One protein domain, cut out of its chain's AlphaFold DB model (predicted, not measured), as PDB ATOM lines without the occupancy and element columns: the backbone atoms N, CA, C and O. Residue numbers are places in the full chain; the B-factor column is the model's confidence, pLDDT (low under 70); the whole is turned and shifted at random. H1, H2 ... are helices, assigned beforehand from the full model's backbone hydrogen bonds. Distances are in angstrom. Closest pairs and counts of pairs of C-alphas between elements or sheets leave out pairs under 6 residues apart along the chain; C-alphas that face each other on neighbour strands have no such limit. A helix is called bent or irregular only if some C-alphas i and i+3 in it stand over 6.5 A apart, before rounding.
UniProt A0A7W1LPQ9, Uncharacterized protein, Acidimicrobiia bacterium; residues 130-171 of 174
ATOM      1  N   VAL A 130     -24.450 -56.216  11.260       59.16
ATOM      2  CA  VAL A 130     -24.920 -55.898  12.611       59.16
ATOM      3  C   VAL A 130     -24.147 -56.675  13.681       59.16
ATOM      4  O   VAL A 130     -23.714 -56.069  14.659       59.16
ATOM      5  N   ASP A 131     -23.911 -57.978  13.500       62.62
ATOM      6  CA  ASP A 131     -23.117 -58.796  14.430       62.62
ATOM      7  C   ASP A 131     -21.646 -58.369  14.450       62.62
ATOM      8  O   ASP A 131     -21.010 -58.334  15.507       62.62
ATOM      9  N   GLU A 132     -21.096 -58.026  13.285       60.94
ATOM     10  CA  GLU A 132     -19.721 -57.545  13.159       60.94
ATOM     11  C   GLU A 132     -19.558 -56.152  13.779       60.94
ATOM     12  O   GLU A 132     -18.650 -55.937  14.581       60.94
ATOM     13  N   SER A 133     -20.507 -55.247  13.526       60.03
ATOM     14  CA  SER A 133     -20.560 -53.924  14.157       60.03
ATOM     15  C   SER A 133     -20.724 -54.018  15.674       60.03
ATOM     16  O   SER A 133     -20.062 -53.290  16.413       60.03
ATOM     17  N   ALA A 134     -21.567 -54.931  16.165       70.31
ATOM     18  CA  ALA A 134     -21.754 -55.160  17.594       70.31
ATOM     19  C   ALA A 134     -20.480 -55.710  18.254       70.31
ATOM     20  O   ALA A 134     -20.086 -55.228  19.317       70.31
ATOM     21  N   ARG A 135     -19.788 -56.662  17.611       69.81
ATOM     22  CA  ARG A 135     -18.489 -57.165  18.093       69.81
ATOM     23  C   ARG A 135     -17.407 -56.095  18.063       69.81
ATOM     24  O   ARG A 135     -16.670 -55.975  19.038       69.81
ATOM     25  N   ALA A 136     -17.319 -55.309  16.992       70.31
ATOM     26  CA  ALA A 136     -16.362 -54.211  16.880       70.31
ATOM     27  C   ALA A 136     -16.588 -53.166  17.982       70.31
ATOM     28  O   ALA A 136     -15.639 -52.708  18.617       70.31
ATOM     29  N   ARG A 137     -17.856 -52.849  18.274       75.94
ATOM     30  CA  ARG A 137     -18.236 -51.934  19.353       75.94
ATOM     31  C   ARG A 137     -17.908 -52.505  20.734       75.94
ATOM     32  O   ARG A 137     -17.300 -51.814  21.542       75.94
ATOM     33  N   ALA A 138     -18.203 -53.782  20.974       79.31
ATOM     34  CA  ALA A 138     -17.838 -54.460  22.218       79.31
ATOM     35  C   ALA A 138     -16.313 -54.546  22.422       79.31
ATOM     36  O   ALA A 138     -15.836 -54.409  23.549       79.31
ATOM     37  N   ALA A 139     -15.543 -54.740  21.347       75.50
ATOM     38  CA  ALA A 139     -14.083 -54.735  21.384       75.50
ATOM     39  C   ALA A 139     -13.524 -53.340  21.705       75.50
ATOM     40  O   ALA A 139     -12.642 -53.223  22.553       75.50
ATOM     41  N   LEU A 140     -14.075 -52.281  21.099       75.88
ATOM     42  CA  LEU A 140     -13.750 -50.894  21.447       75.88
ATOM     43  C   LEU A 140     -14.059 -50.598  22.919       75.88
ATOM     44  O   LEU A 140     -13.197 -50.082  23.623       75.88
ATOM     45  N   ASP A 141     -15.230 -50.999  23.418       79.69
ATOM     46  CA  ASP A 141     -15.603 -50.822  24.827       79.69
ATOM     47  C   ASP A 141     -14.701 -51.613  25.785       79.69
ATOM     48  O   ASP A 141     -14.490 -51.201  26.925       79.69
ATOM     49  N   ALA A 142     -14.181 -52.768  25.361       73.19
ATOM     50  CA  ALA A 142     -13.224 -53.546  26.141       73.19
ATOM     51  C   ALA A 142     -11.850 -52.861  26.181       73.19
ATOM     52  O   ALA A 142     -11.275 -52.717  27.255       73.19
ATOM     53  N   VAL A 143     -11.358 -52.349  25.048       71.69
ATOM     54  CA  VAL A 143     -10.125 -51.539  24.986       71.69
ATOM     55  C   VAL A 143     -10.265 -50.272  25.835       71.69
ATOM     56  O   VAL A 143      -9.363 -49.921  26.595       71.69
ATOM     57  N   LEU A 144     -11.436 -49.633  25.795       71.06
ATOM     58  CA  LEU A 144     -11.766 -48.490  26.642       71.06
ATOM     59  C   LEU A 144     -11.898 -48.844  28.132       71.06
ATOM     60  O   LEU A 144     -11.890 -47.935  28.956       71.06
ATOM     61  N   ARG A 145     -11.941 -50.117  28.515       69.31
ATOM     62  CA  ARG A 145     -11.885 -50.550  29.920       69.31
ATOM     63  C   ARG A 145     -10.493 -50.991  30.376       69.31
ATOM     64  O   ARG A 145     -10.272 -51.104  31.572       69.31
ATOM     65  N   ILE A 146      -9.566 -51.230  29.445       70.00
ATOM     66  CA  ILE A 146      -8.198 -51.688  29.752       70.00
ATOM     67  C   ILE A 146      -7.288 -50.534  30.199       70.00
ATOM     68  O   ILE A 146      -6.352 -50.768  30.955       70.00
ATOM     69  N   GLY A 147      -7.557 -49.297  29.773       61.66
ATOM     70  CA  GLY A 147      -6.871 -48.128  30.331       61.66
ATOM     71  C   GLY A 147      -7.512 -47.726  31.652       61.66
ATOM     72  O   GLY A 147      -8.687 -47.353  31.638       61.66
ATOM     73  N   ASP A 148      -6.749 -47.800  32.744       70.69
ATOM     74  CA  ASP A 148      -7.157 -47.303  34.058       70.69
ATOM     75  C   ASP A 148      -7.580 -45.829  33.922       70.69
ATOM     76  O   ASP A 148      -6.916 -45.033  33.247       70.69
ATOM     77  N   GLU A 149      -8.720 -45.468  34.502       66.81
ATOM     78  CA  GLU A 149      -9.278 -44.114  34.431       66.81
ATOM     79  C   GLU A 149      -8.268 -43.101  35.007       66.81
ATOM     80  O   GLU A 149      -8.034 -42.033  34.434       66.81
ATOM     81  N   ASP A 150      -7.522 -43.533  36.029       69.19
ATOM     82  CA  ASP A 150      -6.413 -42.792  36.624       69.19
ATOM     83  C   ASP A 150      -5.216 -42.620  35.677       69.19
ATOM     84  O   ASP A 150      -4.523 -41.595  35.724       69.19
ATOM     85  N   GLU A 151      -4.946 -43.600  34.811       70.31
ATOM     86  CA  GLU A 151      -3.876 -43.533  33.812       70.31
ATOM     87  C   GLU A 151      -4.241 -42.541  32.705       70.31
ATOM     88  O   GLU A 151      -3.418 -41.698  32.345       70.31
ATOM     89  N   ARG A 152      -5.501 -42.537  32.252       72.06
ATOM     90  CA  ARG A 152      -6.001 -41.559  31.269       72.06
ATOM     91  C   ARG A 152      -5.942 -40.135  31.790       72.06
ATOM     92  O   ARG A 152      -5.438 -39.254  31.091       72.06
ATOM     93  N   ASP A 153      -6.381 -39.917  33.022       77.88
ATOM     94  CA  ASP A 153      -6.328 -38.604  33.657       77.88
ATOM     95  C   ASP A 153      -4.886 -38.139  33.885       77.88
ATOM     96  O   ASP A 153      -4.556 -36.959  33.718       77.88
ATOM     97  N   ARG A 154      -3.983 -39.056  34.252       75.12
ATOM     98  CA  ARG A 154      -2.560 -38.747  34.439       75.12
ATOM     99  C   ARG A 154      -1.884 -38.397  33.116       75.12
ATOM    100  O   ARG A 154      -1.210 -37.368  33.053       75.12
ATOM    101  N   THR A 155      -2.100 -39.185  32.065       78.69
ATOM    102  CA  THR A 155      -1.570 -38.914  30.723       78.69
ATOM    103  C   THR A 155      -2.156 -37.626  30.144       78.69
ATOM    104  O   THR A 155      -1.414 -36.816  29.588       78.69
ATOM    105  N   GLY A 156      -3.454 -37.371  30.345       78.19
ATOM    106  CA  GLY A 156      -4.112 -36.126  29.946       78.19
ATOM    107  C   GLY A 156      -3.498 -34.899  30.625       78.19
ATOM    108  O   GLY A 156      -3.144 -33.929  29.953       78.19
ATOM    109  N   ARG A 157      -3.271 -34.963  31.943       82.50
ATOM    110  CA  ARG A 157      -2.584 -33.895  32.691       82.50
ATOM    111  C   ARG A 157      -1.153 -33.676  32.193       82.50
ATOM    112  O   ARG A 157      -0.774 -32.533  31.958       82.50
ATOM    113  N   GLN A 158      -0.387 -34.745  31.970       80.81
ATOM    114  CA  GLN A 158       0.992 -34.656  31.470       80.81
ATOM    115  C   GLN A 158       1.075 -34.022  30.075       80.81
ATOM    116  O   GLN A 158       1.929 -33.164  29.846       80.81
ATOM    117  N   LEU A 159       0.167 -34.384  29.164       81.69
ATOM    118  CA  LEU A 159       0.070 -33.779  27.832       81.69
ATOM    119  C   LEU A 159      -0.268 -32.290  27.907       81.69
ATOM    120  O   LEU A 159       0.382 -31.482  27.243       81.69
ATOM    121  N   MET A 160      -1.237 -31.911  28.743       88.25
ATOM    122  CA  MET A 160      -1.615 -30.508  28.923       88.25
ATOM    123  C   MET A 160      -0.480 -29.679  29.535       88.25
ATOM    124  O   MET A 160      -0.243 -28.553  29.098       88.25
ATOM    125  N   THR A 161       0.279 -30.242  30.479       88.19
ATOM    126  CA  THR A 161       1.483 -29.600  31.025       88.19
ATOM    127  C   THR A 161       2.576 -29.441  29.963       88.19
ATOM    128  O   THR A 161       3.118 -28.347  29.812       88.19
ATOM    129  N   ALA A 162       2.855 -30.479  29.168       80.62
ATOM    130  CA  ALA A 162       3.852 -30.421  28.095       80.62
ATOM    131  C   ALA A 162       3.481 -29.410  26.992       80.62
ATOM    132  O   ALA A 162       4.345 -28.684  26.487       80.62
ATOM    133  N   LEU A 163       2.191 -29.305  26.655       80.31
ATOM    134  CA  LEU A 163       1.655 -28.284  25.751       80.31
ATOM    135  C   LEU A 163       1.809 -26.874  26.337       80.31
ATOM    136  O   LEU A 163       2.189 -25.953  25.614       80.31
ATOM    137  N   ALA A 164       1.559 -26.697  27.637       82.44
ATOM    138  CA  ALA A 164       1.731 -25.418  28.333       82.44
ATOM    139  C   ALA A 164       3.178 -24.954  28.390       82.44
ATOM    140  O   ALA A 164       3.444 -23.766  28.195       82.44
ATOM    141  N   ASP A 165       4.109 -25.871  28.612       83.19
ATOM    142  CA  ASP A 165       5.533 -25.559  28.601       83.19
ATOM    143  C   ASP A 165       6.025 -25.222  27.190       83.19
ATOM    144  O   ASP A 165       6.760 -24.249  27.010       83.19
ATOM    145  N   THR A 166       5.575 -25.968  26.177       85.00
ATOM    146  CA  THR A 166       5.904 -25.689  24.770       85.00
ATOM    147  C   THR A 166       5.385 -24.315  24.344       85.00
ATOM    148  O   THR A 166       6.157 -23.496  23.849       85.00
ATOM    149  N   ARG A 167       4.116 -23.994  24.628       77.00
ATOM    150  CA  ARG A 167       3.535 -22.679  24.303       77.00
ATOM    151  C   ARG A 167       4.218 -21.519  25.021       77.00
ATOM    152  O   ARG A 167       4.462 -20.489  24.396       77.00
ATOM    153  N   ARG A 168       4.595 -21.696  26.295       81.75
ATOM    154  CA  ARG A 168       5.388 -20.700  27.037       81.75
ATOM    155  C   ARG A 168       6.749 -20.448  26.390       81.75
ATOM    156  O   ARG A 168       7.151 -19.294  26.287       81.75
ATOM    157  N   ARG A 169       7.437 -21.495  25.919       80.44
ATOM    158  CA  ARG A 169       8.716 -21.357  25.192       80.44
ATOM    159  C   ARG A 169       8.554 -20.652  23.846       80.44
ATOM    160  O   ARG A 169       9.452 -19.929  23.433       80.44
ATOM    161  N   GLU A 170       7.412 -20.833  23.193       84.81
ATOM    162  CA  GLU A 170       7.076 -20.180  21.923       84.81
ATOM    163  C   GLU A 170       6.488 -18.764  22.085       84.81
ATOM    164  O   GLU A 170       6.155 -18.127  21.086       84.81
ATOM    165  N   GLY A 171       6.330 -18.260  23.318       82.06
ATOM    166  CA  GLY A 171       5.755 -16.937  23.590       82.06
ATOM    167  C   GLY A 171       4.260 -16.815  23.265       82.06
ATOM    168  O   GLY A 171       3.762 -15.705  23.081       82.06
TER     169      GLY A 171
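This is residues 130 to 171 of the 174 residues of an uncharacterized protein of Acidimicrobiia bacterium (UniProt A0A7W1LPQ9). Two helices, H1 and H2, meet near their ends as a wide, open V, with a tight link of two residues, Gly 147 and Asp 148, at its corner and no packing of one helix on the other. The two arms spread away from that corner, and the printed residues 130 to 171 stand free. The printed part has 42 residues with two named helices, H1 then H2, and no named strand; its class is all helix. The whole is extended, with a radius of gyration of the C-alphas of 16.8 A, and the C-alphas span 52 by 20 by 6 A.

Find C-alpha 130 at (-24.920, -55.898, 12.611); there H1 begins, and it runs through residues 130 to 146, 24.3 A from first to last C-alpha. Look next at C-alpha 149 at (-9.278, -44.114, 34.431), where H2 begins; it is the longest helix, residues 149 to 169, 30.4 A long, and ends at C-alpha 169 at (8.716, -21.357, 25.192).

Compare residues 130 to 146 with residues 149 to 169: H1 and H2 are apart, with no C-alpha of the one within 8 A of the other. In H1 and H2, each O i to N i+4 pair is within hydrogen-bond range. Neither helix is bent.

Look at the two ends: the C-alphas of Val 130 and Gly 171 are 50.8 A apart, and the two farthest apart, those of Asp 131 and Gly 171, are 51.7 A apart. The printed part has no cut. The mean pLDDT of the printed part is 75.1; in the B-factor column you will find values under 70 at residues 130 to 133, 135, 145, 147, 149 and 150.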